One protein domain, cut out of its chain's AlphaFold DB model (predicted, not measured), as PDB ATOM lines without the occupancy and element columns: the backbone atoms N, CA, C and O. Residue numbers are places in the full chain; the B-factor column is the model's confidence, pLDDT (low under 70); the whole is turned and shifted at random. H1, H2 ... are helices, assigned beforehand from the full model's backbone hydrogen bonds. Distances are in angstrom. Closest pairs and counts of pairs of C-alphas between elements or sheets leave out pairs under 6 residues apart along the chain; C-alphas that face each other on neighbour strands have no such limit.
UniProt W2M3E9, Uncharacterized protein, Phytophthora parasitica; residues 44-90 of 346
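What this domain is: This is residues 44 to 90 of the 346 residues of an uncharacterized protein of Phytophthora parasitica (UniProt W2M3E9). A flat, open arch has short helix H1 in one foot and the hairpin of H2 and H3 as bend and other leg; residues 80 to 90 fold back towards the opening. The 47 printed residues include three named helices, H1, H2, H3, and no named strand: all helix, though under half, 22, are in named elements. It is only just loose, close to compact, with radius of gyration of the C-alphas 11.7 A and spans of 30 by 26 by 12 A.

How they stand to each other: H1, residues 49 to 52, is apart from H2, residues 61 to 67, and H3, residues 69 to 79. H2 and H3, a helical hairpin, touch, closest at the C-alphas of Leu 65 and Tyr 72, 5.3 A; they run opposite ways at a shallow tilt of 33 degrees, only just short of steep. In both, every O i to N i+4 pair is within hydrogen-bond range; H1 is too short for one.

Where its parts are: H1, 5.9 A from first to last C-alpha, begins at C-alpha 49 (26.165, -26.120, 38.023). H2 measures 9.9 A; H3, 15.3 A, ends at C-alpha 79 (29.118, -8.717, 25.366).

The domain as a whole: The C-alphas farthest apart, Lys 51 and Pro 82, are 31.3 A apart. The printed part has no cut, no link is long, and no printed residue is under 70 in pLDDT.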
ATOM      1  N   GLY A  44      29.658 -23.178  32.822       79.94
ATOM      2  CA  GLY A  44      31.022 -23.503  32.416       79.94
ATOM      3  C   GLY A  44      31.332 -24.995  32.537       79.94
ATOM      4  O   GLY A  44      31.004 -25.632  33.541       79.94
ATOM      5  N   ARG A  45      32.037 -25.546  31.550       75.62
ATOM      6  CA  ARG A  45      32.671 -26.865  31.608       75.62
ATOM      7  C   ARG A  45      33.532 -26.934  32.878       75.62
ATOM      8  O   ARG A  45      34.310 -26.019  33.146       75.62
ATOM      9  N   ASN A  46      33.354 -27.997  33.659       75.38
ATOM     10  CA  ASN A  46      33.959 -28.231  34.983       75.38
ATOM     11  C   ASN A  46      33.392 -27.394  36.159       75.38
ATOM     12  O   ASN A  46      33.901 -27.513  37.272       75.38
ATOM     13  N   THR A  47      32.331 -26.595  35.979       75.56
ATOM     14  CA  THR A  47      31.618 -25.962  37.115       75.56
ATOM     15  C   THR A  47      30.685 -26.945  37.834       75.56
ATOM     16  O   THR A  47      30.278 -27.962  37.271       75.56
ATOM     17  N   GLY A  48      30.304 -26.637  39.081       75.00
ATOM     18  CA  GLY A  48      29.316 -27.429  39.828       75.00
ATOM     19  C   GLY A  48      27.931 -27.439  39.169       75.00
ATOM     20  O   GLY A  48      27.323 -28.502  39.045       75.00
ATOM     21  N   ASP A  49      27.475 -26.284  38.674       72.56
ATOM     22  CA  ASP A  49      26.165 -26.120  38.023       72.56
ATOM     23  C   ASP A  49      26.027 -26.970  36.747       72.56
ATOM     24  O   ASP A  49      24.946 -27.491  36.467       72.56
ATOM     25  N   ALA A  50      27.128 -27.197  36.018       78.00
ATOM     26  CA  ALA A  50      27.151 -28.055  34.833       78.00
ATOM     27  C   ALA A  50      26.775 -29.525  35.118       78.00
ATOM     28  O   ALA A  50      26.357 -30.224  34.200       78.00
ATOM     29  N   LYS A  51      26.883 -30.008  36.368       78.00
ATOM     30  CA  LYS A  51      26.522 -31.394  36.733       78.00
ATOM     31  C   LYS A  51      25.013 -31.656  36.762       78.00
ATOM     32  O   LYS A  51      24.607 -32.810  36.680       78.00
ATOM     33  N   SER A  52      24.187 -30.619  36.921       76.56
ATOM     34  CA  SER A  52      22.718 -30.729  36.957       76.56
ATOM     35  C   SER A  52      22.061 -29.907  35.847       76.56
ATOM     36  O   SER A  52      21.047 -29.251  36.072       76.56
ATOM     37  N   TYR A  53      22.691 -29.888  34.675       84.56
ATOM     38  CA  TYR A  53      22.285 -29.107  33.516       84.56
ATOM     39  C   TYR A  53      22.368 -29.985  32.264       84.56
ATOM     40  O   TYR A  53      23.333 -30.720  32.073       84.56
ATOM     41  N   TYR A  54      21.333 -29.919  31.429       84.75
ATOM     42  CA  TYR A  54      21.058 -30.886  30.362       84.75
ATOM     43  C   TYR A  54      21.471 -30.393  28.964       84.75
ATOM     44  O   TYR A  54      21.328 -31.122  27.987       84.75
ATOM     45  N   GLY A  55      21.940 -29.146  28.852       85.19
ATOM     46  CA  GLY A  55      22.316 -28.519  27.583       85.19
ATOM     47  C   GLY A  55      23.824 -28.531  27.285       85.19
ATOM     48  O   GLY A  55      24.616 -29.094  28.041       85.19
ATOM     49  N   PRO A  56      24.257 -27.839  26.213       84.88
ATOM     50  CA  PRO A  56      25.672 -27.607  25.934       84.88
ATOM     51  C   PRO A  56      26.303 -26.686  26.989       84.88
ATOM     52  O   PRO A  56      25.682 -25.711  27.424       84.88
ATOM     53  N   VAL A  57      27.532 -27.015  27.397       85.88
ATOM     54  CA  VAL A  57      28.349 -26.260  28.363       85.88
ATOM     55  C   VAL A  57      29.434 -25.465  27.641       85.88
ATOM     56  O   VAL A  57      30.049 -25.964  26.698       85.88
ATOM     57  N   ILE A  58      29.715 -24.244  28.099       82.56
ATOM     58  CA  ILE A  58      30.762 -23.396  27.505       82.56
ATOM     59  C   ILE A  58      32.134 -23.689  28.109       82.56
ATOM     60  O   ILE A  58      32.257 -23.970  29.299       82.56
ATOM     61  N   GLU A  59      33.197 -23.593  27.314       82.75
ATOM     62  CA  GLU A  59      34.561 -23.637  27.847       82.75
ATOM     63  C   GLU A  59      34.829 -22.432  28.770       82.75
ATOM     64  O   GLU A  59      34.314 -21.334  28.544       82.75
ATOM     65  N   ASN A  60      35.604 -22.647  29.840       82.62
ATOM     66  CA  ASN A  60      35.970 -21.595  30.790       82.62
ATOM     67  C   ASN A  60      36.743 -20.478  30.069       82.62
ATOM     68  O   ASN A  60      37.603 -20.779  29.248       82.62
ATOM     69  N   LEU A  61      36.488 -19.207  30.400       83.50
ATOM     70  CA  LEU A  61      37.112 -18.057  29.730       83.50
ATOM     71  C   LEU A  61      38.653 -18.111  29.698       83.50
ATOM     72  O   LEU A  61      39.232 -17.701  28.697       83.50
ATOM     73  N   ARG A  62      39.310 -18.668  30.728       84.44
ATOM     74  CA  ARG A  62      40.772 -18.867  30.753       84.44
ATOM     75  C   ARG A  62      41.234 -19.875  29.696       84.44
ATOM     76  O   ARG A  62      42.184 -19.604  28.972       84.44
ATOM     77  N   GLU A  63      40.557 -21.017  29.591       87.06
ATOM     78  CA  GLU A  63      40.880 -22.036  28.584       87.06
ATOM     79  C   GLU A  63      40.486 -21.583  27.174       87.06
ATOM     80  O   GLU A  63      41.225 -21.841  26.231       87.06
ATOM     81  N   LEU A  64      39.379 -20.847  27.037       87.69
ATOM     82  CA  LEU A  64      38.952 -20.256  25.772       87.69
ATOM     83  C   LEU A  64      39.988 -19.249  25.255       87.69
ATOM     84  O   LEU A  64      40.361 -19.328  24.093       87.69
ATOM     85  N   LEU A  65      40.495 -18.354  26.112       89.00
ATOM     86  CA  LEU A  65      41.581 -17.431  25.763       89.00
ATOM     87  C   LEU A  65      42.861 -18.186  25.368       89.00
ATOM     88  O   LEU A  65      43.475 -17.858  24.359       89.00
ATOM     89  N   ARG A  66      43.233 -19.226  26.126       90.94
ATOM     90  CA  ARG A  66      44.457 -20.016  25.898       90.94
ATOM     91  C   ARG A  66      44.428 -20.861  24.616       90.94
ATOM     92  O   ARG A  66      45.486 -21.160  24.073       90.94
ATOM     93  N   ARG A  67      43.248 -21.303  24.169       91.75
ATOM     94  CA  ARG A  67      43.078 -22.213  23.015       91.75
ATOM     95  C   ARG A  67      42.569 -21.513  21.757       91.75
ATOM     96  O   ARG A  67      42.925 -21.911  20.653       91.75
ATOM     97  N   TYR A  68      41.706 -20.516  21.929       90.25
ATOM     98  CA  TYR A  68      40.922 -19.875  20.873       90.25
ATOM     99  C   TYR A  68      40.801 -18.359  21.147       90.25
ATOM    100  O   TYR A  68      39.691 -17.866  21.391       90.25
ATOM    101  N   PRO A  69      41.916 -17.599  21.133       90.44
ATOM    102  CA  PRO A  69      41.929 -16.182  21.508       90.44
ATOM    103  C   PRO A  69      40.941 -15.336  20.690       90.44
ATOM    104  O   PRO A  69      40.238 -14.505  21.264       90.44
ATOM    105  N   ASP A  70      40.770 -15.612  19.393       90.50
ATOM    106  CA  ASP A  70      39.766 -14.940  18.551       90.50
ATOM    107  C   ASP A  70      38.325 -15.186  19.021       90.50
ATOM    108  O   ASP A  70      37.491 -14.280  19.001       90.50
ATOM    109  N   ALA A  71      38.018 -16.397  19.497       87.50
ATOM    110  CA  ALA A  71      36.697 -16.738  20.024       87.50
ATOM    111  C   ALA A  71      36.450 -16.114  21.409       87.50
ATOM    112  O   ALA A  71      35.309 -15.776  21.736       87.50
ATOM    113  N   TYR A  72      37.502 -15.923  22.211       88.88
ATOM    114  CA  TYR A  72      37.438 -15.122  23.434       88.88
ATOM    115  C   TYR A  72      37.179 -13.643  23.106       88.88
ATOM    116  O   TYR A  72      36.189 -13.077  23.572       88.88
ATOM    117  N   MET A  73      37.995 -13.035  22.238       89.25
ATOM    118  CA  MET A  73      37.864 -11.623  21.854       89.25
ATOM    119  C   MET A  73      36.540 -11.335  21.137       89.25
ATOM    120  O   MET A  73      35.932 -10.289  21.370       89.25
ATOM    121  N   GLY A  74      36.044 -12.279  20.333       87.12
ATOM    122  CA  GLY A  74      34.712 -12.238  19.734       87.12
ATOM    123  C   GLY A  74      33.603 -12.166  20.785       87.12
ATOM    124  O   GLY A  74      32.785 -11.249  20.734       87.12
ATOM    125  N   LYS A  75      33.606 -13.061  21.786       83.62
ATOM    126  CA  LYS A  75      32.618 -13.029  22.883       83.62
ATOM    127  C   LYS A  75      32.688 -11.742  23.699       83.62
ATOM    128  O   LYS A  75      31.644 -11.160  23.981       83.62
ATOM    129  N   THR A  76      33.887 -11.272  24.041       85.06
ATOM    130  CA  THR A  76      34.073 -10.006  24.769       85.06
ATOM    131  C   THR A  76      33.527  -8.823  23.962       85.06
ATOM    132  O   THR A  76      32.788  -8.000  24.496       85.06
ATOM    133  N   ARG A  77      33.793  -8.775  22.648       85.31
ATOM    134  CA  ARG A  77      33.251  -7.750  21.740       85.31
ATOM    135  C   ARG A  77      31.722  -7.819  21.624       85.31
ATOM    136  O   ARG A  77      31.086  -6.770  21.606       85.31
ATOM    137  N   SER A  78      31.128  -9.012  21.581       82.31
ATOM    138  CA  SER A  78      29.669  -9.190  21.579       82.31
ATOM    139  C   SER A  78      29.019  -8.788  22.905       82.31
ATOM    140  O   SER A  78      27.993  -8.116  22.890       82.31
ATOM    141  N   ALA A  79      29.626  -9.114  24.049       79.62
ATOM    142  CA  ALA A  79      29.118  -8.717  25.366       79.62
ATOM    143  C   ALA A  79      29.108  -7.188  25.566       79.62
ATOM    144  O   ALA A  79      28.242  -6.669  26.267       79.62
ATOM    145  N   LEU A  80      30.031  -6.471  24.914       82.38
ATOM    146  CA  LEU A  80      30.089  -5.005  24.891       82.38
ATOM    147  C   LEU A  80      29.120  -4.355  23.882       82.38
ATOM    148  O   LEU A  80      28.957  -3.137  23.903       82.38
ATOM    149  N   GLN A  81      28.479  -5.122  22.991       78.31
ATOM    150  CA  GLN A  81      27.555  -4.578  21.991       78.31
ATOM    151  C   GLN A  81      26.085  -4.655  22.449       78.31
ATOM    152  O   GLN A  81      25.635  -5.703  22.925       78.31
ATOM    153  N   PRO A  82      25.287  -3.582  22.254       72.62
ATOM    154  CA  PRO A  82      23.866  -3.582  22.584       72.62
ATOM    155  C   PRO A  82      23.121  -4.780  21.983       72.62
ATOM    156  O   PRO A  82      23.269  -5.096  20.804       72.62
ATOM    157  N   PHE A  83      22.299  -5.431  22.808       70.19
ATOM    158  CA  PHE A  83      21.472  -6.594  22.454       70.19
ATOM    159  C   PHE A  83      22.231  -7.877  22.040       70.19
ATOM    160  O   PHE A  83      21.583  -8.871  21.719       70.19
ATOM    161  N   ARG A  84      23.573  -7.913  22.111       74.44
ATOM    162  CA  ARG A  84      24.400  -9.102  21.794       74.44
ATOM    163  C   ARG A  84      24.912  -9.878  23.020       74.44
ATOM    164  O   ARG A  84      25.597 -10.883  22.870       74.44
ATOM    165  N   LEU A  85      24.508  -9.488  24.232       74.88
ATOM    166  CA  LEU A  85      24.899 -10.141  25.496       74.88
ATOM    167  C   LEU A  85      24.459 -11.621  25.624       74.88
ATOM    168  O   LEU A  85      25.045 -12.372  26.401       74.88
ATOM    169  N   ASP A  86      23.444 -12.053  24.866       71.81
ATOM    170  CA  ASP A  86      22.991 -13.455  24.789       71.81
ATOM    171  C   ASP A  86      23.648 -14.262  23.645       71.81
ATOM    172  O   ASP A  86      23.270 -15.408  23.390       71.81
ATOM    173  N   GLU A  87      24.624 -13.704  22.926       76.06
ATOM    174  CA  GLU A  87      25.285 -14.394  21.815       76.06
ATOM    175  C   GLU A  87      26.185 -15.535  22.325       76.06
ATOM    176  O   GLU A  87      27.156 -15.330  23.050       76.06
ATOM    177  N   GLY A  88      25.822 -16.776  21.980       71.81
ATOM    178  CA  GLY A  88      26.381 -17.988  22.598       71.81
ATOM    179  C   GLY A  88      25.710 -18.405  23.919       71.81
ATOM    180  O   GLY A  88      26.152 -19.368  24.542       71.81
ATOM    181  N   GLY A  89      24.648 -17.709  24.342       77.81
ATOM    182  CA  GLY A  89      23.766 -18.070  25.457       77.81
ATOM    183  C   GLY A  89      22.661 -19.052  25.045       77.81
ATOM    184  O   GLY A  89      22.905 -20.021  24.320       77.81
ATOM    185  N   PHE A  90      21.428 -18.828  25.512       80.12
ATOM    186  CA  PHE A  90      20.269 -19.648  25.127       80.12
ATOM    187  C   PHE A  90      19.569 -19.105  23.875       80.12
ATOM    188  O   PHE A  90      19.287 -17.912  23.744       80.12
TER     189      PHE A  90